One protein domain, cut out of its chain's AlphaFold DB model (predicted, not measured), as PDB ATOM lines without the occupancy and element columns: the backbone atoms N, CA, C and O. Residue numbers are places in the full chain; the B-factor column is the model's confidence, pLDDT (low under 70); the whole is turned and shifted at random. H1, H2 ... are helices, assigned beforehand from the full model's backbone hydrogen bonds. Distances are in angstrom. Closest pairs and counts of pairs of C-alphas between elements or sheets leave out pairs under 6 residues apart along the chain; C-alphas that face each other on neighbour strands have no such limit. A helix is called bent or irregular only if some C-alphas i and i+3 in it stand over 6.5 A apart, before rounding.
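This is residues 70 to 260 of the 1037 residues of an uncharacterized protein of Gemmiger sp. An120 (UniProt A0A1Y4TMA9). Two helical lobes lie end to end: H1 to H8 make a loose lobe, in which H1, H3, H6 and H5 stand side by side in a ring and the hairpin of H7 and H8 crosses one side, while H9 to H13 form an up-and-down bundle around H11. The long link of residues 161 to 177 joins the lobes. The printed part has 191 residues, with thirteen named helices, H1 to H13 in order, and no named strand; the class is all helix. It is compact, with a radius of gyration of the C-alphas of 18.7 A, yet elongated, spanning 61 by 34 by 28 A.

H1, residues 70 to 78, and H2, residues 80 to 83, only just touch, with 3 pairs of C-alphas within 8 A, and only at the corner (Tyr 77 and Arg 83 closest, 4.8 A). H3, residues 86 to 94, touches H1 at a shallow tilt of 5 degrees, opposite ways; the C-alphas of Val 73 and Leu 92 are closest, 7.0 A. H4, residues 96 to 99, and H5, residues 104 to 115, touch only at the corner, with the C-alphas of Cys 98 and Arg 104 closest, 5.4 A. H6, residues 123 to 133, touches H3 at a shallow tilt of 15 degrees, the same way; the C-alphas of Ala 86 and Ile 125 are closest, 6.1 A. H7, residues 135 to 145, and H8, residues 148 to 160, form a hairpin with the C-alphas of Arg 143 and Ile 151 closest, 6.6 A. H8 touches H6 with residues 155 to 160 alone, only just about perpendicular at 71 degrees; the C-alphas of Trp 126 and Ile 159 are closest, 5.1 A. H9, residues 178 to 193, is apart from H8. H9 and H10, residues 197 to 209, form a hairpin, with the C-alphas of Cys 188 and Ala 200 closest, 5.1 A. H11, residues 215 to 227, is the hub, touching four helices, among them H12, residues 231 to 244, opposite ways at 19 degrees, with the C-alphas of Ala 222 and Ala 234 closest, 4.2 A. H13, residues 249 to 260, touches H12, with the C-alphas of Val 238 and Asp 255 closest, 6.5 A. Every O i to N i+4 pair is within hydrogen-bond range in H1, H3, H5, H6 and H9 to H13; H7 has 4 of 7 and H8 7 of 9, and H2 and H4 are too short for such a pair.

H1 begins at C-alpha 70, (179.893, 115.641, 107.519). H9, the longest, runs 22.6 A from C-alpha 178 at (198.438, 120.531, 102.182); H12 is 20.1 A long, H10 and H11 18.7 A each. H7 is irregular, with C-alphas 137 and 140 7.7 A apart, and H8 only just, with C-alphas 153 and 156 6.6 A apart. H13 ends at C-alpha 260, (223.797, 137.495, 116.649).

The two C-alphas farthest apart, of Ala 102 and Asp 232, are 61.4 A apart. The printed part has no cut. The link from H8 to H9 is long, with 17 residues; residues 171 to 172 in it pair antiparallel with residues 212 to 213. The mean pLDDT of the printed part is 89.7, and no printed residue is under 70.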
ATOM      1  N   ILE A  70     178.453 115.954 107.490       92.25
ATOM      2  CA  ILE A  70     179.893 115.641 107.519       92.25
ATOM      3  C   ILE A  70     180.508 115.631 106.110       92.25
ATOM      4  O   ILE A  70     181.647 116.063 105.953       92.25
ATOM      5  N   ALA A  71     179.775 115.220 105.071       87.62
ATOM      6  CA  ALA A  71     180.253 115.334 103.692       87.62
ATOM      7  C   ALA A  71     180.443 116.801 103.254       87.62
ATOM      8  O   ALA A  71     181.416 117.106 102.568       87.62
ATOM      9  N   GLN A  72     179.569 117.719 103.688       91.00
ATOM     10  CA  GLN A  72     179.738 119.160 103.446       91.00
ATOM     11  C   GLN A  72     180.939 119.731 104.216       91.00
ATOM     12  O   GLN A  72     181.694 120.538 103.672       91.00
ATOM     13  N   VAL A  73     181.153 119.281 105.460       93.62
ATOM     14  CA  VAL A  73     182.360 119.610 106.239       93.62
ATOM     15  C   VAL A  73     183.618 119.143 105.503       93.62
ATOM     16  O   VAL A  73     184.568 119.910 105.388       93.62
ATOM     17  N   ASP A  74     183.623 117.917 104.977       93.19
ATOM     18  CA  ASP A  74     184.753 117.356 104.229       93.19
ATOM     19  C   ASP A  74     185.033 118.127 102.931       93.19
ATOM     20  O   ASP A  74     186.190 118.388 102.603       93.19
ATOM     21  N   GLU A  75     183.993 118.574 102.228       91.19
ATOM     22  CA  GLU A  75     184.134 119.408 101.032       91.19
ATOM     23  C   GLU A  75     184.791 120.764 101.346       91.19
ATOM     24  O   GLU A  75     185.725 121.180 100.653       91.19
ATOM     25  N   VAL A  76     184.356 121.429 102.423       92.88
ATOM     26  CA  VAL A  76     184.959 122.689 102.895       92.88
ATOM     27  C   VAL A  76     186.374 122.462 103.426       92.88
ATOM     28  O   VAL A  76     187.251 123.294 103.199       92.88
ATOM     29  N   TYR A  77     186.628 121.342 104.106       92.12
ATOM     30  CA  TYR A  77     187.947 121.016 104.638       92.12
ATOM     31  C   TYR A  77     188.961 120.730 103.524       92.12
ATOM     32  O   TYR A  77     190.092 121.207 103.592       92.12
ATOM     33  N   ARG A  78     188.610 119.961 102.490       86.56
ATOM     34  CA  ARG A  78     189.572 119.567 101.442       86.56
ATOM     35  C   ARG A  78     190.090 120.743 100.622       86.56
ATOM     36  O   ARG A  78     191.251 120.728 100.221       86.56
ATOM     37  N   ASP A  79     189.273 121.769 100.415       86.44
ATOM     38  CA  ASP A  79     189.705 122.997  99.755       86.44
ATOM     39  C   ASP A  79     190.306 123.969 100.777       86.44
ATOM     40  O   ASP A  79     189.602 124.571 101.579       86.44
ATOM     41  N   VAL A  80     191.619 124.191 100.720       85.38
ATOM     42  CA  VAL A  80     192.333 125.078 101.653       85.38
ATOM     43  C   VAL A  80     191.816 126.528 101.632       85.38
ATOM     44  O   VAL A  80     191.903 127.229 102.647       85.38
ATOM     45  N   ARG A  81     191.275 127.013 100.507       85.62
ATOM     46  CA  ARG A  81     190.692 128.365 100.417       85.62
ATOM     47  C   ARG A  81     189.369 128.441 101.170       85.62
ATOM     48  O   ARG A  81     189.120 129.433 101.853       85.62
ATOM     49  N   ARG A  82     188.554 127.388 101.097       90.50
ATOM     50  CA  ARG A  82     187.297 127.283 101.857       90.50
ATOM     51  C   ARG A  82     187.564 126.965 103.326       90.50
ATOM     52  O   ARG A  82     186.988 127.604 104.199       90.50
ATOM     53  N   ARG A  83     188.535 126.095 103.606       90.00
ATOM     54  CA  ARG A  83     188.980 125.721 104.953       90.00
ATOM     55  C   ARG A  83     189.380 126.928 105.793       90.00
ATOM     56  O   ARG A  83     189.073 126.956 106.978       90.00
ATOM     57  N   ARG A  84     190.060 127.918 105.206       88.69
ATOM     58  CA  ARG A  84     190.463 129.141 105.921       88.69
ATOM     59  C   ARG A  84     189.362 130.198 106.023       88.69
ATOM     60  O   ARG A  84     189.528 131.183 106.735       88.69
ATOM     61  N   ASN A  85     188.256 130.028 105.300       91.31
ATOM     62  CA  ASN A  85     187.181 131.005 105.265       91.31
ATOM     63  C   ASN A  85     186.224 130.792 106.445       91.31
ATOM     64  O   ASN A  85     185.375 129.903 106.422       91.31
ATOM     65  N   ALA A  86     186.327 131.653 107.458       92.31
ATOM     66  CA  ALA A  86     185.461 131.627 108.633       92.31
ATOM     67  C   ALA A  86     183.958 131.652 108.290       92.31
ATOM     68  O   ALA A  86     183.173 131.013 108.987       92.31
ATOM     69  N   ALA A  87     183.552 132.318 107.201       93.12
ATOM     70  CA  ALA A  87     182.149 132.395 106.799       93.12
ATOM     71  C   ALA A  87     181.584 131.043 106.324       93.12
ATOM     72  O   ALA A  87     180.431 130.736 106.617       93.12
ATOM     73  N   GLU A  88     182.388 130.212 105.648       95.06
ATOM     74  CA  GLU A  88     181.977 128.862 105.218       95.06
ATOM     75  C   GLU A  88     181.749 127.954 106.432       95.06
ATOM     76  O   GLU A  88     180.751 127.240 106.508       95.06
ATOM     77  N   TRP A  89     182.635 128.031 107.428       95.25
ATOM     78  CA  TRP A  89     182.482 127.284 108.677       95.25
ATOM     79  C   TRP A  89     181.309 127.786 109.504       95.25
ATOM     80  O   TRP A  89     180.556 126.986 110.048       95.25
ATOM     81  N   GLN A  90     181.105 129.099 109.572       94.00
ATOM     82  CA  GLN A  90     179.952 129.665 110.259       94.00
ATOM     83  C   GLN A  90     178.638 129.252 109.582       94.00
ATOM     84  O   GLN A  90     177.669 128.951 110.274       94.00
ATOM     85  N   TRP A  91     178.609 129.170 108.248       93.44
ATOM     86  CA  TRP A  91     177.481 128.611 107.505       93.44
ATOM     87  C   TRP A  91     177.248 127.132 107.853       93.44
ATOM     88  O   TRP A  91     176.149 126.790 108.284       93.44
ATOM     89  N   LEU A  92     178.285 126.284 107.792       93.88
ATOM     90  CA  LEU A  92     178.196 124.865 108.167       93.88
ATOM     91  C   LEU A  92     177.694 124.661 109.601       93.88
ATOM     92  O   LEU A  92     176.909 123.754 109.869       93.88
ATOM     93  N   LEU A  93     178.150 125.492 110.537       92.69
ATOM     94  CA  LEU A  93     177.749 125.411 111.939       92.69
ATOM     95  C   LEU A  93     176.320 125.925 112.158       92.69
ATOM     96  O   LEU A  93     175.679 125.487 113.108       92.69
ATOM     97  N   ASN A  94     175.800 126.793 111.286       90.50
ATOM     98  CA  ASN A  94     174.433 127.322 111.338       90.50
ATOM     99  C   ASN A  94     173.394 126.464 110.593       90.50
ATOM    100  O   ASN A  94     172.202 126.767 110.668       90.50
ATOM    101  N   GLU A  95     173.813 125.398 109.909       90.06
ATOM    102  CA  GLU A  95     172.906 124.430 109.286       90.06
ATOM    103  C   GLU A  95     171.939 123.804 110.304       90.06
ATOM    104  O   GLU A  95     172.262 123.597 111.481       90.06
ATOM    105  N   GLU A  96     170.738 123.458 109.832       82.94
ATOM    106  CA  GLU A  96     169.623 123.049 110.694       82.94
ATOM    107  C   GLU A  96     169.975 121.821 111.551       82.94
ATOM    108  O   GLU A  96     169.627 121.749 112.731       82.94
ATOM    109  N   TYR A  97     170.737 120.879 110.989       86.31
ATOM    110  CA  TYR A  97     171.210 119.691 111.701       86.31
ATOM    111  C   TYR A  97     172.079 120.037 112.926       86.31
ATOM    112  O   TYR A  97     171.919 119.412 113.975       86.31
ATOM    113  N   CYS A  98     172.964 121.034 112.816       86.12
ATOM    114  CA  CYS A  98     173.895 121.419 113.878       86.12
ATOM    115  C   CYS A  98     173.213 122.269 114.967       86.12
ATOM    116  O   CYS A  98     173.471 122.089 116.161       86.12
ATOM    117  N   GLN A  99     172.292 123.155 114.570       85.25
ATOM    118  CA  GLN A  99     171.616 124.085 115.484       85.25
ATOM    119  C   GLN A  99     170.452 123.457 116.269       85.25
ATOM    120  O   GLN A  99     170.092 123.953 117.341       85.25
ATOM    121  N   ARG A 100     169.867 122.346 115.794       88.25
ATOM    122  CA  ARG A 100     168.806 121.618 116.515       88.25
ATOM    123  C   ARG A 100     169.328 121.107 117.878       88.25
ATOM    124  O   ARG A 100     170.239 120.277 117.902       88.25
ATOM    125  N   PRO A 101     168.718 121.487 119.024       84.12
ATOM    126  CA  PRO A 101     169.188 121.080 120.356       84.12
ATOM    127  C   PRO A 101     169.297 119.564 120.552       84.12
ATOM    128  O   PRO A 101     170.211 119.100 121.227       84.12
ATOM    129  N   ALA A 102     168.398 118.796 119.926       79.56
ATOM    130  CA  ALA A 102     168.399 117.335 119.980       79.56
ATOM    131  C   ALA A 102     169.649 116.703 119.337       79.56
ATOM    132  O   ALA A 102     170.081 115.639 119.769       79.56
ATOM    133  N   ASN A 103     170.250 117.375 118.350       85.94
ATOM    134  CA  ASN A 103     171.356 116.844 117.553       85.94
ATOM    135  C   ASN A 103     172.699 117.507 117.886       85.94
ATOM    136  O   ASN A 103     173.734 117.006 117.466       85.94
ATOM    137  N   ARG A 104     172.721 118.602 118.657       86.88
ATOM    138  CA  ARG A 104     173.924 119.423 118.897       86.88
ATOM    139  C   ARG A 104     175.101 118.646 119.499       86.88
ATOM    140  O   ARG A 104     176.238 118.837 119.078       86.88
ATOM    141  N   VAL A 105     174.837 117.737 120.444       88.19
ATOM    142  CA  VAL A 105     175.867 116.848 121.023       88.19
ATOM    143  C   VAL A 105     176.361 115.842 119.979       88.19
ATOM    144  O   VAL A 105     177.561 115.643 119.826       88.19
ATOM    145  N   GLN A 106     175.450 115.264 119.196       88.50
ATOM    146  CA  GLN A 106     175.798 114.318 118.138       88.50
ATOM    147  C   GLN A 106     176.577 114.990 116.993       88.50
ATOM    148  O   GLN A 106     177.517 114.403 116.465       88.50
ATOM    149  N   ALA A 107     176.236 116.230 116.633       89.38
ATOM    150  CA  ALA A 107     176.951 117.046 115.657       89.38
ATOM    151  C   ALA A 107     178.371 117.381 116.141       89.38
ATOM    152  O   ALA A 107     179.322 117.159 115.391       89.38
ATOM    153  N   ARG A 108     178.530 117.803 117.408       93.88
ATOM    154  CA  ARG A 108     179.838 117.991 118.063       93.88
ATOM    155  C   ARG A 108     180.688 116.730 117.953       93.88
ATOM    156  O   ARG A 108     181.813 116.783 117.465       93.88
ATOM    157  N   ASP A 109     180.149 115.599 118.397       92.69
ATOM    158  CA  ASP A 109     180.908 114.354 118.489       92.69
ATOM    159  C   ASP A 109     181.252 113.792 117.102       92.69
ATOM    160  O   ASP A 109     182.342 113.255 116.906       92.69
ATOM    161  N   ASN A 110     180.358 113.933 116.118       91.44
ATOM    162  CA  ASN A 110     180.629 113.542 114.734       91.44
ATOM    163  C   ASN A 110     181.700 114.428 114.091       91.44
ATOM    164  O   ASN A 110     182.606 113.901 113.446       91.44
ATOM    165  N   LEU A 111     181.638 115.745 114.307       94.25
ATOM    166  CA  LEU A 111     182.645 116.673 113.806       94.25
ATOM    167  C   LEU A 111     184.010 116.411 114.448       94.25
ATOM    168  O   LEU A 111     184.996 116.272 113.737       94.25
ATOM    169  N   LEU A 112     184.080 116.267 115.774       94.50
ATOM    170  CA  LEU A 112     185.333 115.950 116.465       94.50
ATOM    171  C   LEU A 112     185.902 114.594 116.039       94.50
ATOM    172  O   LEU A 112     187.117 114.452 115.935       94.50
ATOM    173  N   ARG A 113     185.048 113.608 115.735       93.25
ATOM    174  CA  ARG A 113     185.489 112.322 115.179       93.25
ATOM    175  C   ARG A 113     186.096 112.475 113.786       93.25
ATOM    176  O   ARG A 113     187.106 111.840 113.517       93.25
ATOM    177  N   TYR A 114     185.520 113.320 112.933       93.62
ATOM    178  CA  TYR A 114     186.107 113.654 111.634       93.62
ATOM    179  C   TYR A 114     187.446 114.398 111.798       93.62
ATOM    180  O   TYR A 114     188.451 114.013 111.199       93.62
ATOM    181  N   LEU A 115     187.486 115.406 112.676       94.06
ATOM    182  CA  LEU A 115     188.679 116.215 112.941       94.06
ATOM    183  C   LEU A 115     189.801 115.429 113.626       94.06
ATOM    184  O   LEU A 115     190.957 115.797 113.467       94.06
ATOM    185  N   ALA A 116     189.515 114.323 114.316       88.12
ATOM    186  CA  ALA A 116     190.554 113.436 114.845       88.12
ATOM    187  C   ALA A 116     191.510 112.930 113.748       88.12
ATOM    188  O   ALA A 116     192.692 112.703 114.011       88.12
ATOM    189  N   GLU A 117     191.017 112.817 112.513       86.69
ATOM    190  CA  GLU A 117     191.804 112.454 111.332       86.69
ATOM    191  C   GLU A 117     192.147 113.677 110.447       86.69
ATOM    192  O   GLU A 117     193.091 113.611 109.660       86.69
ATOM    193  N   HIS A 118     191.449 114.807 110.630       91.06
ATOM    194  CA  HIS A 118     191.486 116.014 109.783       91.06
ATOM    195  C   HIS A 118     191.613 117.305 110.617       91.06
ATOM    196  O   HIS A 118     190.750 118.179 110.590       91.06
ATOM    197  N   TYR A 119     192.665 117.426 111.425       89.94
ATOM    198  CA  TYR A 119     192.753 118.475 112.451       89.94
ATOM    199  C   TYR A 119     193.489 119.760 112.046       89.94
ATOM    200  O   TYR A 119     193.650 120.660 112.873       89.94
ATOM    201  N   PHE A 120     193.975 119.882 110.810       89.94
ATOM    202  CA  PHE A 120     194.734 121.060 110.385       89.94
ATOM    203  C   PHE A 120     193.803 122.227 110.045       89.94
ATOM    204  O   PHE A 120     193.623 122.560 108.869       89.94
ATOM    205  N   LEU A 121     193.261 122.866 111.085       91.69
ATOM    206  CA  LEU A 121     192.409 124.052 111.005       91.69
ATOM    207  C   LEU A 121     193.113 125.313 111.544       91.69
ATOM    208  O   LEU A 121     193.827 125.218 112.547       91.69
ATOM    209  N   PRO A 122     192.861 126.495 110.947       91.94
ATOM    210  CA  PRO A 122     193.305 127.773 111.499       91.94
ATOM    211  C   PRO A 122     192.681 128.063 112.867       91.94
ATOM    212  O   PRO A 122     191.538 127.678 113.136       91.94
ATOM    213  N   HIS A 123     193.380 128.836 113.699       91.00
ATOM    214  CA  HIS A 123     192.903 129.238 115.025       91.00
ATOM    215  C   HIS A 123     191.520 129.902 114.997       91.00
ATOM    216  O   HIS A 123     190.682 129.637 115.855       91.00
ATOM    217  N   ALA A 124     191.245 130.726 113.982       92.12
ATOM    218  CA  ALA A 124     189.944 131.374 113.819       92.12
ATOM    219  C   ALA A 124     188.789 130.361 113.707       92.12
ATOM    220  O   ALA A 124     187.709 130.593 114.241       92.12
ATOM    221  N   ILE A 125     189.025 129.215 113.063       95.19
ATOM    222  CA  ILE A 125     188.020 128.157 112.941       95.19
ATOM    223  C   ILE A 125     187.866 127.417 114.270       95.19
ATOM    224  O   ILE A 125     186.744 127.161 114.698       95.19
ATOM    225  N   TRP A 126     188.964 127.144 114.979       95.12
ATOM    226  CA  TRP A 126     188.893 126.574 116.327       95.12
ATOM    227  C   TRP A 126     188.124 127.466 117.313       95.12
ATOM    228  O   TRP A 126     187.367 126.932 118.122       95.12
ATOM    229  N   GLN A 127     188.247 128.797 117.219       94.62
ATOM    230  CA  GLN A 127     187.425 129.728 118.007       94.62
ATOM    231  C   GLN A 127     185.934 129.585 117.688       94.62
ATOM    232  O   GLN A 127     185.130 129.488 118.608       94.62
ATOM    233  N   LEU A 128     185.555 129.479 116.410       94.81
ATOM    234  CA  LEU A 128     184.152 129.259 116.027       94.81
ATOM    235  C   LEU A 128     183.600 127.935 116.578       94.81
ATOM    236  O   LEU A 128     182.451 127.864 117.024       94.81
ATOM    237  N   LEU A 129     184.417 126.878 116.579       95.50
ATOM    238  CA  LEU A 129     184.043 125.590 117.168       95.50
ATOM    239  C   LEU A 129     183.893 125.681 118.692       95.50
ATOM    240  O   LEU A 129     182.957 125.109 119.251       95.50
ATOM    241  N   GLU A 130     184.780 126.416 119.360       94.56
ATOM    242  CA  GLU A 130     184.687 126.702 120.791       94.56
ATOM    243  C   GLU A 130     183.423 127.502 121.133       94.56
ATOM    244  O   GLU A 130     182.703 127.129 122.059       94.56
ATOM    245  N   GLU A 131     183.108 128.551 120.375       93.50
ATOM    246  CA  GLU A 131     181.886 129.348 120.547       93.50
ATOM    247  C   GLU A 131     180.621 128.500 120.349       93.50
ATOM    248  O   GLU A 131     179.639 128.649 121.079       93.50
ATOM    249  N   THR A 132     180.649 127.559 119.401       92.75
ATOM    250  CA  THR A 132     179.488 126.721 119.068       92.75
ATOM    251  C   THR A 132     179.283 125.567 120.053       92.75
ATOM    252  O   THR A 132     178.139 125.247 120.399       92.75
ATOM    253  N   PHE A 133     180.358 124.925 120.519       94.00
ATOM    254  CA  PHE A 133     180.282 123.667 121.277       94.00
ATOM    255  C   PHE A 133     180.847 123.729 122.700       94.00
ATOM    256  O   PHE A 133     180.776 122.725 123.419       94.00
ATOM    257  N   SER A 134     181.399 124.871 123.120       92.31
ATOM    258  CA  SER A 134     181.989 125.074 124.452       92.31
ATOM    259  C   SER A 134     182.993 123.967 124.806       92.31
ATOM    260  O   SER A 134     182.907 123.314 125.851       92.31
ATOM    261  N   LEU A 135     183.923 123.705 123.888       93.25
ATOM    262  CA  LEU A 135     184.847 122.571 123.928       93.25
ATOM    263  C   LEU A 135     185.759 122.615 125.159       93.25
ATOM    264  O   LEU A 135     185.986 121.574 125.775       93.25
ATOM    265  N   ARG A 136     186.222 123.800 125.585       89.62
ATOM    266  CA  ARG A 136     187.027 123.949 126.816       89.62
ATOM    267  C   ARG A 136     186.260 123.541 128.071       89.62
ATOM    268  O   ARG A 136     186.822 122.880 128.942       89.62
ATOM    269  N   GLN A 137     184.982 123.907 128.158       89.81
ATOM    270  CA  GLN A 137     184.123 123.539 129.284       89.81
ATOM    271  C   GLN A 137     183.824 122.034 129.292       89.81
ATOM    272  O   GLN A 137     183.850 121.407 130.350       89.81
ATOM    273  N   ASN A 138     183.601 121.453 128.112       88.69
ATOM    274  CA  ASN A 138     183.272 120.038 127.939       88.69
ATOM    275  C   ASN A 138     184.507 119.119 127.870       88.69
ATOM    276  O   ASN A 138     184.362 117.903 127.755       88.69
ATOM    277  N   ALA A 139     185.726 119.658 127.977       85.94
ATOM    278  CA  ALA A 139     186.967 118.894 127.862       85.94
ATOM    279  C   ALA A 139     187.041 117.649 128.776       85.94
ATOM    280  O   ALA A 139     187.502 116.612 128.300       85.94
ATOM    281  N   PRO A 140     186.580 117.671 130.049       84.56
ATOM    282  CA  PRO A 140     186.584 116.472 130.892       84.56
ATOM    283  C   PRO A 140     185.728 115.325 130.338       84.56
ATOM    284  O   PRO A 140     186.161 114.177 130.379       84.56
ATOM    285  N   GLU A 141     184.549 115.629 129.791       89.00
ATOM    286  CA  GLU A 141     183.659 114.645 129.158       89.00
ATOM    287  C   GLU A 141     184.274 114.119 127.855       89.00
ATOM    288  O   GLU A 141     184.331 112.912 127.624       89.00
ATOM    289  N   LEU A 142     184.817 115.024 127.034       86.38
ATOM    290  CA  LEU A 142     185.423 114.684 125.747       86.38
ATOM    291  C   LEU A 142     186.644 113.766 125.893       86.38
ATOM    292  O   LEU A 142     186.824 112.874 125.066       86.38
ATOM    293  N   ARG A 143     187.442 113.906 126.960       84.75
ATOM    294  CA  ARG A 143     188.552 112.976 127.265       84.75
ATOM    295  C   ARG A 143     188.087 111.545 127.565       84.75
ATOM    296  O   ARG A 143     188.899 110.629 127.490       84.75
ATOM    297  N   GLY A 144     186.813 111.343 127.910       78.50
ATOM    298  CA  GLY A 144     186.213 110.013 128.057       78.50
ATOM    299  C   GLY A 144     185.728 109.403 126.737       78.50
ATOM    300  O   GLY A 144     185.589 108.186 126.644       78.50
ATOM    301  N   LEU A 145     185.479 110.233 125.718       79.31
ATOM    302  CA  LEU A 145     184.926 109.827 124.417       79.31
ATOM    303  C   LEU A 145     185.985 109.745 123.305       79.31
ATOM    304  O   LEU A 145     185.821 108.982 122.353       79.31
ATOM    305  N   PHE A 146     187.066 110.517 123.424       86.25
ATOM    306  CA  PHE A 146     188.154 110.622 122.452       86.25
ATOM    307  C   PHE A 146     189.512 110.378 123.119       86.25
ATOM    308  O   PHE A 146     189.639 110.447 124.340       86.25
ATOM    309  N   LEU A 147     190.551 110.124 122.316       81.81
ATOM    310  CA  LEU A 147     191.921 110.026 122.826       81.81
ATOM    311  C   LEU A 147     192.294 111.327 123.560       81.81
ATOM    312  O   LEU A 147     192.217 112.390 122.938       81.81
ATOM    313  N   PRO A 148     192.754 111.276 124.828       77.50
ATOM    314  CA  PRO A 148     193.138 112.478 125.568       77.50
ATOM    315  C   PRO A 148     194.150 113.340 124.809       77.50
ATOM    316  O   PRO A 148     193.975 114.545 124.723       77.50
ATOM    317  N   ALA A 149     195.115 112.715 124.125       73.81
ATOM    318  CA  ALA A 149     196.091 113.414 123.290       73.81
ATOM    319  C   ALA A 149     195.458 114.256 122.165       73.81
ATOM    320  O   ALA A 149     195.985 115.310 121.834       73.81
ATOM    321  N   PHE A 150     194.332 113.839 121.579       88.50
ATOM    322  CA  PHE A 150     193.637 114.657 120.581       88.50
ATOM    323  C   PHE A 150     193.006 115.896 121.230       88.50
ATOM    324  O   PHE A 150     193.144 117.008 120.728       88.50
ATOM    325  N   ILE A 151     192.368 115.739 122.389       89.38
ATOM    326  CA  ILE A 151     191.769 116.875 123.095       89.38
ATOM    327  C   ILE A 151     192.853 117.836 123.594       89.38
ATOM    328  O   ILE A 151     192.787 119.037 123.335       89.38
ATOM    329  N   ASP A 152     193.873 117.302 124.258       77.56
ATOM    330  CA  ASP A 152     194.879 118.080 124.977       77.56
ATOM    331  C   ASP A 152     195.957 118.670 124.062       77.56
ATOM    332  O   ASP A 152     196.431 119.769 124.340       77.56
ATOM    333  N   ASN A 153     196.292 118.009 122.945       81.88
ATOM    334  CA  ASN A 153     197.372 118.453 122.051       81.88
ATOM    335  C   ASN A 153     196.888 119.040 120.720       81.88
ATOM    336  O   ASN A 153     197.696 119.603 119.984       81.88
ATOM    337  N   VAL A 154     195.598 118.921 120.395       85.69
ATOM    338  CA  VAL A 154     195.049 119.425 119.127       85.69
ATOM    339  C   VAL A 154     193.900 120.395 119.368       85.69
ATOM    340  O   VAL A 154     194.007 121.559 118.995       85.69
ATOM    341  N   VAL A 155     192.831 119.956 120.040       89.88
ATOM    342  CA  VAL A 155     191.623 120.780 120.218       89.88
ATOM    343  C   VAL A 155     191.890 121.973 121.136       89.88
ATOM    344  O   VAL A 155     191.709 123.119 120.729       89.88
ATOM    345  N   LEU A 156     192.344 121.735 122.372       87.62
ATOM    346  CA  LEU A 156     192.586 122.815 123.334       87.62
ATOM    347  C   LEU A 156     193.692 123.779 122.873       87.62
ATOM    348  O   LEU A 156     193.477 124.989 122.972       87.62
ATOM    349  N   PRO A 157     194.832 123.314 122.321       83.69
ATOM    350  CA  PRO A 157     195.845 124.212 121.777       83.69
ATOM    351  C   PRO A 157     195.371 124.970 120.541       83.69
ATOM    352  O   PRO A 157     195.660 126.158 120.444       83.69
ATOM    353  N   GLY A 158     194.599 124.340 119.647       85.75
ATOM    354  CA  GLY A 158     194.003 125.013 118.490       85.75
ATOM    355  C   GLY A 158     193.103 126.183 118.896       85.75
ATOM    356  O   GLY A 158     193.124 127.231 118.255       85.75
ATOM    357  N   ILE A 159     192.383 126.047 120.017       88.44
ATOM    358  CA  ILE A 159     191.567 127.118 120.618       88.44
ATOM    359  C   ILE A 159     192.429 128.155 121.352       88.44
ATOM    360  O   ILE A 159     192.055 129.319 121.438       88.44
ATOM    361  N   ALA A 160     193.550 127.763 121.952       76.94
ATOM    362  CA  ALA A 160     194.327 128.649 122.819       76.94
ATOM    363  C   ALA A 160     195.368 129.486 122.065       76.94
ATOM    364  O   ALA A 160     195.652 130.613 122.469       76.94
ATOM    365  N   TYR A 161     195.934 128.951 120.985       77.50
ATOM    366  CA  TYR A 161     197.109 129.513 120.327       77.50
ATOM    367  C   TYR A 161     196.899 129.643 118.823       77.50
ATOM    368  O   TYR A 161     196.218 128.825 118.206       77.50
ATOM    369  N   ARG A 162     197.526 130.664 118.228       80.88
ATOM    370  CA  ARG A 162     197.646 130.750 116.771       80.88
ATOM    371  C   ARG A 162     198.471 129.585 116.236       80.88
ATOM    372  O   ARG A 162     199.392 129.104 116.899       80.88
ATOM    373  N   GLU A 163     198.134 129.161 115.028       83.25
ATOM    374  CA  GLU A 163     198.859 128.148 114.277       83.25
ATOM    375  C   GLU A 163     200.356 128.470 114.153       83.25
ATOM    376  O   GLU A 163     200.766 129.622 114.008       83.25
ATOM    377  N   GLN A 164     201.185 127.424 114.194       77.12
ATOM    378  CA  GLN A 164     202.629 127.568 114.017       77.12
ATOM    379  C   GLN A 164     202.989 127.981 112.587       77.12
ATOM    380  O   GLN A 164     203.940 128.731 112.406       77.12
ATOM    381  N   VAL A 165     202.255 127.473 111.592       85.69
ATOM    382  CA  VAL A 165     202.434 127.787 110.171       85.69
ATOM    383  C   VAL A 165     201.220 128.601 109.723       85.69
ATOM    384  O   VAL A 165     200.124 128.040 109.731       85.69
ATOM    385  N   PRO A 166     201.385 129.886 109.361       86.62
ATOM    386  CA  PRO A 166     200.283 130.731 108.908       86.62
ATOM    387  C   PRO A 166     199.569 130.140 107.690       86.62
ATOM    388  O   PRO A 166     200.208 129.661 106.754       86.62
ATOM    389  N   TYR A 167     198.238 130.186 107.671       85.56
ATOM    390  CA  TYR A 167     197.467 129.675 106.531       85.56
ATOM    391  C   TYR A 167     197.347 130.701 105.403       85.56
ATOM    392  O   TYR A 167     197.090 130.325 104.258       85.56
ATOM    393  N   GLU A 168     197.509 131.990 105.695       83.38
ATOM    394  CA  GLU A 168     197.290 133.092 104.761       83.38
ATOM    395  C   GLU A 168     198.137 132.986 103.477       83.38
ATOM    396  O   GLU A 168     197.542 133.032 102.397       83.38
ATOM    397  N   PRO A 169     199.465 132.763 103.531       86.25
ATOM    398  CA  PRO A 169     200.318 132.692 102.341       86.25
ATOM    399  C   PRO A 169     200.390 131.284 101.718       86.25
ATOM    400  O   PRO A 169     201.239 131.022 100.870       86.25
ATOM    401  N   LEU A 170     199.540 130.349 102.155       87.38
ATOM    402  CA  LEU A 170     199.530 128.975 101.658       87.38
ATOM    403  C   LEU A 170     198.907 128.915 100.253       87.38
ATOM    404  O   LEU A 170     197.701 129.124 100.096       87.38
ATOM    405  N   GLU A 171     199.706 128.586  99.241       86.12
ATOM    406  CA  GLU A 171     199.264 128.379  97.860       86.12
ATOM    407  C   GLU A 171     199.377 126.888  97.506       86.12
ATOM    408  O   GLU A 171     200.464 126.317  97.513       86.12
ATOM    409  N   CYS A 172     198.246 126.240  97.214       85.00
ATOM    410  CA  CYS A 172     198.192 124.819  96.865       85.00
ATOM    411  C   CYS A 172     197.859 124.660  95.368       85.00
ATOM    412  O   CYS A 172     196.888 125.254  94.892       85.00
ATOM    413  N   GLU A 173     198.665 123.882  94.637       83.00
ATOM    414  CA  GLU A 173     198.387 123.485  93.247       83.00
ATOM    415  C   GLU A 173     197.343 122.352  93.178       83.00
ATOM    416  O   GLU A 173     197.009 121.724  94.187       83.00
ATOM    417  N   ASP A 174     196.838 122.049  91.979       72.44
ATOM    418  CA  ASP A 174     195.878 120.958  91.786       72.44
ATOM    419  C   ASP A 174     196.479 119.601  92.199       72.44
ATOM    420  O   ASP A 174     197.514 119.151  91.690       72.44
ATOM    421  N   GLY A 175     195.802 118.929  93.137       71.00
ATOM    422  CA  GLY A 175     196.250 117.663  93.722       71.00
ATOM    423  C   GLY A 175     197.335 117.795  94.799       71.00
ATOM    424  O   GLY A 175     197.955 116.789  95.139       71.00
ATOM    425  N   ALA A 176     197.585 119.002  95.318       82.62
ATOM    426  CA  ALA A 176     198.500 119.223  96.436       82.62
ATOM    427  C   ALA A 176     197.993 118.600  97.749       82.62
ATOM    428  O   ALA A 176     196.800 118.631  98.055       82.62
ATOM    429  N   ASP A 177     198.922 118.084  98.555       84.00
ATOM    430  CA  ASP A 177     198.629 117.507  99.872       84.00
ATOM    431  C   ASP A 177     199.047 118.486 100.979       84.00
ATOM    432  O   ASP A 177     200.156 118.449 101.524       84.00
ATOM    433  N   CYS A 178     198.148 119.426 101.273       86.44
ATOM    434  CA  CYS A 178     198.438 120.531 102.182       86.44
ATOM    435  C   CYS A 178     198.525 120.065 103.654       86.44
ATOM    436  O   CYS A 178     199.292 120.633 104.432       86.44
ATOM    437  N   ASP A 179     197.848 118.975 104.031       88.62
ATOM    438  CA  ASP A 179     197.944 118.380 105.373       88.62
ATOM    439  C   ASP A 179     199.313 117.720 105.588       88.62
ATOM    440  O   ASP A 179     199.936 117.887 106.645       88.62
ATOM    441  N   VAL A 180     199.824 117.003 104.577       89.81
ATOM    442  CA  VAL A 180     201.188 116.463 104.618       89.81
ATOM    443  C   VAL A 180     202.211 117.591 104.650       89.81
ATOM    444  O   VAL A 180     203.157 117.492 105.436       89.81
ATOM    445  N   TYR A 181     202.020 118.671 103.887       92.38
ATOM    446  CA  TYR A 181     202.908 119.835 103.947       92.38
ATOM    447  C   TYR A 181     202.971 120.436 105.361       92.38
ATOM    448  O   TYR A 181     204.059 120.528 105.929       92.38
ATOM    449  N   LEU A 182     201.830 120.780 105.970       89.56
ATOM    450  CA  LEU A 182     201.768 121.413 107.299       89.56
ATOM    451  C   LEU A 182     202.376 120.527 108.395       89.56
ATOM    452  O   LEU A 182     203.147 120.996 109.245       89.56
ATOM    453  N   ARG A 183     202.096 119.218 108.344       89.19
ATOM    454  CA  ARG A 183     202.694 118.230 109.250       89.19
ATOM    455  C   ARG A 183     204.209 118.152 109.076       89.19
ATOM    456  O   ARG A 183     204.939 118.177 110.067       89.19
ATOM    457  N   THR A 184     204.673 118.056 107.831       92.25
ATOM    458  CA  THR A 184     206.100 117.927 107.503       92.25
ATOM    459  C   THR A 184     206.855 119.206 107.857       92.25
ATOM    460  O   THR A 184     207.941 119.128 108.423       92.25
ATOM    461  N   CYS A 185     206.255 120.379 107.642       92.06
ATOM    462  CA  CYS A 185     206.798 121.668 108.062       92.06
ATOM    463  C   CYS A 185     206.991 121.714 109.585       92.06
ATOM    464  O   CYS A 185     208.100 121.950 110.062       92.06
ATOM    465  N   SER A 186     205.967 121.354 110.361       87.19
ATOM    466  CA  SER A 186     206.051 121.307 111.831       87.19
ATOM    467  C   SER A 186     207.088 120.289 112.341       87.19
ATOM    468  O   SER A 186     207.723 120.485 113.379       87.19
ATOM    469  N   GLN A 187     207.281 119.173 111.627       88.81
ATOM    470  CA  GLN A 187     208.355 118.210 111.904       88.81
ATOM    471  C   GLN A 187     209.737 118.782 111.564       88.81
ATOM    472  O   GLN A 187     210.674 118.598 112.338       88.81
ATOM    473  N   CYS A 188     209.859 119.507 110.450       92.69
ATOM    474  CA  CYS A 188     211.101 120.143 110.019       92.69
ATOM    475  C   CYS A 188     211.545 121.213 111.025       92.69
ATOM    476  O   CYS A 188     212.700 121.221 111.441       92.69
ATOM    477  N   PHE A 189     210.618 122.047 111.507       88.69
ATOM    478  CA  PHE A 189     210.894 123.040 112.550       88.69
ATOM    479  C   PHE A 189     211.461 122.410 113.827       88.69
ATOM    480  O   PHE A 189     212.397 122.962 114.403       88.69
ATOM    481  N   ARG A 190     210.923 121.259 114.250       85.75
ATOM    482  CA  ARG A 190     211.435 120.510 115.408       85.75
ATOM    483  C   ARG A 190     212.831 119.948 115.151       85.75
ATOM    484  O   ARG A 190     213.737 120.250 115.914       85.75
ATOM    485  N   ALA A 191     213.035 119.256 114.029       87.00
ATOM    486  CA  ALA A 191     214.350 118.724 113.658       87.00
ATOM    487  C   ALA A 191     215.428 119.825 113.589       87.00
ATOM    488  O   ALA A 191     216.551 119.638 114.053       87.00
ATOM    489  N   LEU A 192     215.083 121.002 113.057       90.06
ATOM    490  CA  LEU A 192     215.973 122.165 113.007       90.06
ATOM    491  C   LEU A 192     216.267 122.747 114.397       90.06
ATOM    492  O   LEU A 192     217.395 123.168 114.646       90.06
ATOM    493  N   ALA A 193     215.284 122.781 115.300       82.06
ATOM    494  CA  ALA A 193     215.498 123.211 116.683       82.06
ATOM    495  C   ALA A 193     216.427 122.247 117.444       82.06
ATOM    496  O   ALA A 193     217.288 122.700 118.195       82.06
ATOM    497  N   ASP A 194     216.315 120.945 117.167       82.81
ATOM    498  CA  ASP A 194     217.140 119.883 117.758       82.81
ATOM    499  C   ASP A 194     218.536 119.761 117.106       82.81
ATOM    500  O   ASP A 194     219.341 118.912 117.490       82.81
ATOM    501  N   GLY A 195     218.844 120.590 116.100       86.62
ATOM    502  CA  GLY A 195     220.126 120.573 115.386       86.62
ATOM    503  C   GLY A 195     220.310 119.392 114.423       86.62
ATOM    504  O   GLY A 195     221.421 119.140 113.959       86.62
ATOM    505  N   GLN A 196     219.239 118.670 114.085       90.50
ATOM    506  CA  GLN A 196     219.255 117.490 113.216       90.50
ATOM    507  C   GLN A 196     219.219 117.890 111.732       90.50
ATOM    508  O   GLN A 196     218.192 117.792 111.057       90.50
ATOM    509  N   ALA A 197     220.359 118.349 111.212       90.56
ATOM    510  CA  ALA A 197     220.466 118.888 109.853       90.56
ATOM    511  C   ALA A 197     220.061 117.889 108.747       90.56
ATOM    512  O   ALA A 197     219.377 118.278 107.800       90.56
ATOM    513  N   ASP A 198     220.439 116.614 108.868       90.62
ATOM    514  CA  ASP A 198     220.154 115.595 107.844       90.62
ATOM    515  C   ASP A 198     218.665 115.241 107.790       90.62
ATOM    516  O   ASP A 198     218.062 115.199 106.719       90.62
ATOM    517  N   GLN A 199     218.032 115.074 108.954       90.19
ATOM    518  CA  GLN A 199     216.592 114.842 109.028       90.19
ATOM    519  C   GLN A 199     215.806 116.052 108.510       90.19
ATOM    520  O   GLN A 199     214.827 115.890 107.779       90.19
ATOM    521  N   ALA A 200     216.242 117.270 108.846       92.75
ATOM    522  CA  ALA A 200     215.634 118.492 108.334       92.75
ATOM    523  C   ALA A 200     215.731 118.593 106.801       92.75
ATOM    524  O   ALA A 200     214.759 119.003 106.167       92.75
ATOM    525  N   GLN A 201     216.854 118.171 106.209       94.38
ATOM    526  CA  GLN A 201     217.046 118.108 104.756       94.38
ATOM    527  C   GLN A 201     216.039 117.155 104.092       94.38
ATOM    528  O   GLN A 201     215.349 117.554 103.157       94.38
ATOM    529  N   THR A 202     215.877 115.933 104.610       94.31
ATOM    530  CA  THR A 202     214.889 114.974 104.078       94.31
ATOM    531  C   THR A 202     213.451 115.490 104.209       94.31
ATOM    532  O   THR A 202     212.619 115.292 103.324       94.31
ATOM    533  N   LEU A 203     213.135 116.167 105.317       94.56
ATOM    534  CA  LEU A 203     211.814 116.765 105.523       94.56
ATOM    535  C   LEU A 203     211.560 117.929 104.555       94.56
ATOM    536  O   LEU A 203     210.442 118.055 104.061       94.56
ATOM    537  N   LEU A 204     212.578 118.732 104.238       94.44
ATOM    538  CA  LEU A 204     212.500 119.787 103.222       94.44
ATOM    539  C   LEU A 204     212.217 119.225 101.823       94.44
ATOM    540  O   LEU A 204     211.302 119.702 101.157       94.44
ATOM    541  N   GLU A 205     212.917 118.168 101.409       93.69
ATOM    542  CA  GLU A 205     212.665 117.485 100.126       93.69
ATOM    543  C   GLU A 205     211.226 116.952 100.049       93.69
ATOM    544  O   GLU A 205     210.537 117.079  99.032       93.69
ATOM    545  N   ARG A 206     210.719 116.415 101.165       93.50
ATOM    546  CA  ARG A 206     209.321 115.989 101.264       93.50
ATOM    547  C   ARG A 206     208.352 117.168 101.167       93.50
ATOM    548  O   ARG A 206     207.343 117.041 100.474       93.50
ATOM    549  N   MET A 207     208.632 118.297 101.817       92.81
ATOM    550  CA  MET A 207     207.807 119.509 101.705       92.81
ATOM    551  C   MET A 207     207.715 119.991 100.252       92.81
ATOM    552  O   MET A 207     206.623 120.305  99.788       92.81
ATOM    553  N   GLU A 208     208.827 119.979  99.517       89.75
ATOM    554  CA  GLU A 208     208.876 120.360  98.100       89.75
ATOM    555  C   GLU A 208     208.051 119.416  97.211       89.75
ATOM    556  O   GLU A 208     207.389 119.860  96.273       89.75
ATOM    557  N   SER A 209     207.997 118.123  97.549       89.81
ATOM    558  CA  SER A 209     207.182 117.143  96.817       89.81
ATOM    559  C   SER A 209     205.662 117.323  96.982       89.81
ATOM    560  O   SER A 209     204.897 116.767  96.194       89.81
ATOM    561  N   CYS A 210     205.207 118.108  97.970       88.94
ATOM    562  CA  CYS A 210     203.781 118.263  98.294       88.94
ATOM    563  C   CYS A 210     203.009 119.169  97.317       88.94
ATOM    564  O   CYS A 210     201.789 119.263  97.441       88.94
ATOM    565  N   ARG A 211     203.693 119.836  96.370       87.56
ATOM    566  CA  ARG A 211     203.109 120.838  95.447       87.56
ATOM    567  C   ARG A 211     202.397 121.994  96.165       87.56
ATOM    568  O   ARG A 211     201.378 122.513  95.713       87.56
ATOM    569  N   VAL A 212     202.946 122.384  97.314       89.56
ATOM    570  CA  VAL A 212     202.488 123.519  98.117       89.56
ATOM    571  C   VAL A 212     203.578 124.577  98.124       89.56
ATOM    572  O   VAL A 212     204.722 124.300  98.494       89.56
ATOM    573  N   ARG A 213     203.222 125.802  97.741       89.12
ATOM    574  CA  ARG A 213     204.102 126.961  97.814       89.12
ATOM    575  C   ARG A 213     203.767 127.765  99.064       89.12
ATOM    576  O   ARG A 213     202.629 128.170  99.275       89.12
ATOM    577  N   HIS A 214     204.774 127.966  99.907       92.19
ATOM    578  CA  HIS A 214     204.629 128.712 101.148       92.19
ATOM    579  C   HIS A 214     205.998 129.254 101.609       92.19
ATOM    580  O   HIS A 214     206.985 128.508 101.551       92.19
ATOM    581  N   PRO A 215     206.086 130.503 102.112       93.31
ATOM    582  CA  PRO A 215     207.366 131.128 102.472       93.31
ATOM    583  C   PRO A 215     208.144 130.388 103.577       93.31
ATOM    584  O   PRO A 215     209.369 130.450 103.636       93.31
ATOM    585  N   TYR A 216     207.472 129.622 104.446       93.44
ATOM    586  CA  TYR A 216     208.169 128.820 105.468       93.44
ATOM    587  C   TYR A 216     209.026 127.682 104.902       93.44
ATOM    588  O   TYR A 216     209.905 127.197 105.612       93.44
ATOM    589  N   THR A 217     208.839 127.273 103.644       94.12
ATOM    590  CA  THR A 217     209.803 126.370 102.998       94.12
ATOM    591  C   THR A 217     211.170 127.051 102.898       94.12
ATOM    592  O   THR A 217     212.179 126.459 103.279       94.12
ATOM    593  N   ASP A 218     211.203 128.324 102.488       94.50
ATOM    594  CA  ASP A 218     212.424 129.136 102.452       94.50
ATOM    595  C   ASP A 218     212.947 129.455 103.856       94.50
ATOM    596  O   ASP A 218     214.153 129.408 104.079       94.50
ATOM    597  N   LEU A 219     212.064 129.665 104.838       95.19
ATOM    598  CA  LEU A 219     212.472 129.835 106.239       95.19
ATOM    599  C   LEU A 219     213.156 128.579 106.802       95.19
ATOM    600  O   LEU A 219     214.170 128.683 107.495       95.19
ATOM    601  N   CYS A 220     212.638 127.385 106.501       94.69
ATOM    602  CA  CYS A 220     213.278 126.121 106.867       94.69
ATOM    603  C   CYS A 220     214.650 125.975 106.191       94.69
ATOM    604  O   CYS A 220     215.614 125.594 106.860       94.69
ATOM    605  N   ARG A 221     214.774 126.340 104.903       95.62
ATOM    606  CA  ARG A 221     216.072 126.379 104.203       95.62
ATOM    607  C   ARG A 221     217.031 127.376 104.852       95.62
ATOM    608  O   ARG A 221     218.190 127.036 105.065       95.62
ATOM    609  N   ALA A 222     216.554 128.560 105.236       95.75
ATOM    610  CA  ALA A 222     217.360 129.574 105.907       95.75
ATOM    611  C   ALA A 222     217.878 129.085 107.266       95.75
ATOM    612  O   ALA A 222     219.062 129.222 107.575       95.75
ATOM    613  N   ARG A 223     217.016 128.446 108.068       95.50
ATOM    614  CA  ARG A 223     217.399 127.819 109.343       95.50
ATOM    615  C   ARG A 223     218.419 126.694 109.140       95.50
ATOM    616  O   ARG A 223     219.369 126.603 109.913       95.50
ATOM    617  N   LEU A 224     218.266 125.876 108.098       95.62
ATOM    618  CA  LEU A 224     219.225 124.820 107.764       95.62
ATOM    619  C   LEU A 224     220.579 125.385 107.310       95.62
ATOM    620  O   LEU A 224     221.620 124.934 107.786       95.62
ATOM    621  N   ALA A 225     220.574 126.397 106.439       94.56
ATOM    622  CA  ALA A 225     221.775 127.111 106.007       94.56
ATOM    623  C   ALA A 225     222.498 127.747 107.206       94.56
ATOM    624  O   ALA A 225     223.712 127.600 107.351       94.56
ATOM    625  N   ARG A 226     221.746 128.348 108.140       94.75
ATOM    626  CA  ARG A 226     222.272 128.874 109.409       94.75
ATOM    627  C   ARG A 226     222.962 127.796 110.248       94.75
ATOM    628  O   ARG A 226     224.064 128.027 110.738       94.75
ATOM    629  N   LEU A 227     222.344 126.621 110.405       90.81
ATOM    630  CA  LEU A 227     222.947 125.487 111.123       90.81
ATOM    631  C   LEU A 227     224.233 124.988 110.450       90.81
ATOM    632  O   LEU A 227     225.172 124.600 111.140       90.81
ATOM    633  N   ARG A 228     224.298 125.042 109.115       92.88
ATOM    634  CA  ARG A 228     225.485 124.691 108.315       92.88
ATOM    635  C   ARG A 228     226.550 125.798 108.267       92.88
ATOM    636  O   ARG A 228     227.580 125.609 107.628       92.88
ATOM    637  N   GLY A 229     226.320 126.945 108.913       91.56
ATOM    638  CA  GLY A 229     227.233 128.094 108.906       91.56
ATOM    639  C   GLY A 229     227.224 128.914 107.608       91.56
ATOM    640  O   GLY A 229     228.073 129.780 107.423       91.56
ATOM    641  N   GLN A 230     226.269 128.676 106.708       94.75
ATOM    642  CA  GLN A 230     226.110 129.379 105.431       94.75
ATOM    643  C   GLN A 230     225.321 130.681 105.639       94.75
ATOM    644  O   GLN A 230     224.164 130.806 105.235       94.75
ATOM    645  N   LEU A 231     225.931 131.645 106.335       93.44
ATOM    646  CA  LEU A 231     225.220 132.818 106.859       93.44
ATOM    647  C   LEU A 231     224.693 133.768 105.777       93.44
ATOM    648  O   LEU A 231     223.677 134.414 106.012       93.44
ATOM    649  N   ASP A 232     225.367 133.904 104.634       93.62
ATOM    650  CA  ASP A 232     224.926 134.802 103.550       93.62
ATOM    651  C   ASP A 232     223.709 134.246 102.821       93.62
ATOM    652  O   ASP A 232     222.692 134.925 102.716       93.62
ATOM    653  N   GLN A 233     223.757 132.965 102.455       94.38
ATOM    654  CA  GLN A 233     222.612 132.257 101.884       94.38
ATOM    655  C   GLN A 233     221.404 132.275 102.834       94.38
ATOM    656  O   GLN A 233     220.267 132.451 102.402       94.38
ATOM    657  N   ALA A 234     221.638 132.102 104.138       95.75
ATOM    658  CA  ALA A 234     220.577 132.185 105.133       95.75
ATOM    659  C   ALA A 234     219.957 133.591 105.204       95.75
ATOM    660  O   ALA A 234     218.738 133.697 105.317       95.75
ATOM    661  N   GLN A 235     220.769 134.653 105.112       95.50
ATOM    662  CA  GLN A 235     220.279 136.034 105.123       95.50
ATOM    663  C   GLN A 235     219.450 136.350 103.875       95.50
ATOM    664  O   GLN A 235     218.357 136.884 104.014       95.50
ATOM    665  N   GLU A 236     219.912 135.961 102.681       95.75
ATOM    666  CA  GLU A 236     219.158 136.157 101.434       95.75
ATOM    667  C   GLU A 236     217.766 135.515 101.513       95.75
ATOM    668  O   GLU A 236     216.761 136.142 101.177       95.75
ATOM    669  N   LEU A 237     217.688 134.280 102.018       96.00
ATOM    670  CA  LEU A 237     216.418 133.578 102.203       96.00
ATOM    671  C   LEU A 237     215.529 134.258 103.253       96.00
ATOM    672  O   LEU A 237     214.325 134.387 103.038       96.00
ATOM    673  N   VAL A 238     216.094 134.717 104.374       95.81
ATOM    674  CA  VAL A 238     215.346 135.464 105.399       95.81
ATOM    675  C   VAL A 238     214.778 136.767 104.838       95.81
ATOM    676  O   VAL A 238     213.605 137.052 105.068       95.81
ATOM    677  N   ASP A 239     215.560 137.521 104.067       94.62
ATOM    678  CA  ASP A 239     215.125 138.781 103.461       94.62
ATOM    679  C   ASP A 239     213.984 138.544 102.452       94.62
ATOM    680  O   ASP A 239     212.996 139.285 102.437       94.62
ATOM    681  N   VAL A 240     214.062 137.458 101.668       94.75
ATOM    682  CA  VAL A 240     212.973 137.019 100.779       94.75
ATOM    683  C   VAL A 240     211.707 136.716 101.580       94.75
ATOM    684  O   VAL A 240     210.638 137.228 101.238       94.75
ATOM    685  N   VAL A 241     211.803 135.940 102.661       94.56
ATOM    686  CA  VAL A 241     210.637 135.583 103.485       94.56
ATOM    687  C   VAL A 241     210.040 136.815 104.176       94.56
ATOM    688  O   VAL A 241     208.821 136.978 104.157       94.56
ATOM    689  N   LEU A 242     210.859 137.728 104.710       93.56
ATOM    690  CA  LEU A 242     210.391 138.983 105.320       93.56
ATOM    691  C   LEU A 242     209.732 139.926 104.308       93.56
ATOM    692  O   LEU A 242     208.802 140.644 104.669       93.56
ATOM    693  N   SER A 243     210.174 139.919 103.044       93.12
ATOM    694  CA  SER A 243     209.524 140.701 101.983       93.12
ATOM    695  C   SER A 243     208.118 140.185 101.655       93.12
ATOM    696  O   SER A 243     207.231 140.973 101.332       93.12
ATOM    697  N   GLN A 244     207.908 138.870 101.775       90.69
ATOM    698  CA  GLN A 244     206.620 138.213 101.542       90.69
ATOM    699  C   GLN A 244     205.710 138.284 102.775       90.69
ATOM    700  O   GLN A 244     204.494 138.390 102.634       90.69
ATOM    701  N   MET A 245     206.290 138.247 103.979       90.06
ATOM    702  CA  MET A 245     205.576 138.308 105.258       90.06
ATOM    703  C   MET A 245     206.237 139.305 106.226       90.06
ATOM    704  O   MET A 245     206.970 138.908 107.141       90.06
ATOM    705  N   PRO A 246     205.973 140.614 106.062       88.62
ATOM    706  CA  PRO A 246     206.515 141.630 106.953       88.62
ATOM    707  C   PRO A 246     205.989 141.452 108.380       88.62
ATOM    708  O   PRO A 246     204.781 141.396 108.600       88.62
ATOM    709  N   GLY A 247     206.890 141.398 109.363       85.31
ATOM    710  CA  GLY A 247     206.522 141.270 110.778       85.31
ATOM    711  C   GLY A 247     206.255 139.837 111.255       85.31
ATOM    712  O   GLY A 247     205.827 139.660 112.395       85.31
ATOM    713  N   ASP A 248     206.508 138.813 110.430       89.38
ATOM    714  CA  ASP A 248     206.425 137.420 110.878       89.38
ATOM    715  C   ASP A 248     207.460 137.137 111.979       89.38
ATOM    716  O   ASP A 248     208.673 137.145 111.754       89.38
ATOM    717  N   VAL A 249     206.966 136.864 113.189       89.00
ATOM    718  CA  VAL A 249     207.791 136.694 114.395       89.00
ATOM    719  C   VAL A 249     208.804 135.557 114.233       89.00
ATOM    720  O   VAL A 249     209.944 135.684 114.675       89.00
ATOM    721  N   GLN A 250     208.427 134.450 113.583       88.94
ATOM    722  CA  GLN A 250     209.316 133.299 113.400       88.94
ATOM    723  C   GLN A 250     210.485 133.601 112.463       88.94
ATOM    724  O   GLN A 250     211.591 133.111 112.704       88.94
ATOM    725  N   THR A 251     210.252 134.399 111.423       93.06
ATOM    726  CA  THR A 251     211.281 134.857 110.487       93.06
ATOM    727  C   THR A 251     212.168 135.919 111.132       93.06
ATOM    728  O   THR A 251     213.392 135.805 111.073       93.06
ATOM    729  N   MET A 252     211.582 136.891 111.842       94.50
ATOM    730  CA  MET A 252     212.338 137.915 112.578       94.50
ATOM    731  C   MET A 252     213.246 137.314 113.661       94.50
ATOM    732  O   MET A 252     214.371 137.773 113.840       94.50
ATOM    733  N   LEU A 253     212.806 136.260 114.362       92.06
ATOM    734  CA  LEU A 253     213.661 135.528 115.305       92.06
ATOM    735  C   LEU A 253     214.889 134.921 114.613       92.06
ATOM    736  O   LEU A 253     215.983 134.963 115.170       92.06
ATOM    737  N   VAL A 254     214.734 134.377 113.403       93.31
ATOM    738  CA  VAL A 254     215.870 133.837 112.638       93.31
ATOM    739  C   VAL A 254     216.800 134.959 112.171       93.31
ATOM    740  O   VAL A 254     218.011 134.783 112.269       93.31
ATOM    741  N   ASP A 255     216.272 136.113 111.744       95.31
ATOM    742  CA  ASP A 255     217.089 137.291 111.398       95.31
ATOM    743  C   ASP A 255     217.899 137.791 112.605       95.31
ATOM    744  O   ASP A 255     219.106 138.017 112.507       95.31
ATOM    745  N   ALA A 256     217.273 137.874 113.785       94.88
ATOM    746  CA  ALA A 256     217.965 138.217 115.026       94.88
ATOM    747  C   ALA A 256     219.058 137.192 115.379       94.88
ATOM    748  O   ALA A 256     220.162 137.568 115.768       94.88
ATOM    749  N   GLN A 257     218.788 135.896 115.211       92.81
ATOM    750  CA  GLN A 257     219.770 134.834 115.452       92.81
ATOM    751  C   GLN A 257     220.936 134.865 114.450       92.81
ATOM    752  O   GLN A 257     222.072 134.591 114.838       92.81
ATOM    753  N   LEU A 258     220.681 135.207 113.183       94.25
ATOM    754  CA  LEU A 258     221.715 135.404 112.160       94.25
ATOM    755  C   LEU A 258     222.591 136.615 112.480       94.25
ATOM    756  O   LEU A 258     223.817 136.498 112.472       94.25
ATOM    757  N   ALA A 259     221.977 137.750 112.823       93.56
ATOM    758  CA  ALA A 259     222.689 138.946 113.262       93.56
ATOM    759  C   ALA A 259     223.573 138.652 114.487       93.56
ATOM    760  O   ALA A 259     224.752 139.003 114.501       93.56
ATOM    761  N   ALA A 260     223.053 137.898 115.460       91.12
ATOM    762  CA  ALA A 260     223.797 137.495 116.649       91.12
ATOM    763  C   ALA A 260     224.985 136.567 116.335       91.12
ATOM    764  O   ALA A 260     226.018 136.654 116.999       91.12
TER     765      ALA A 260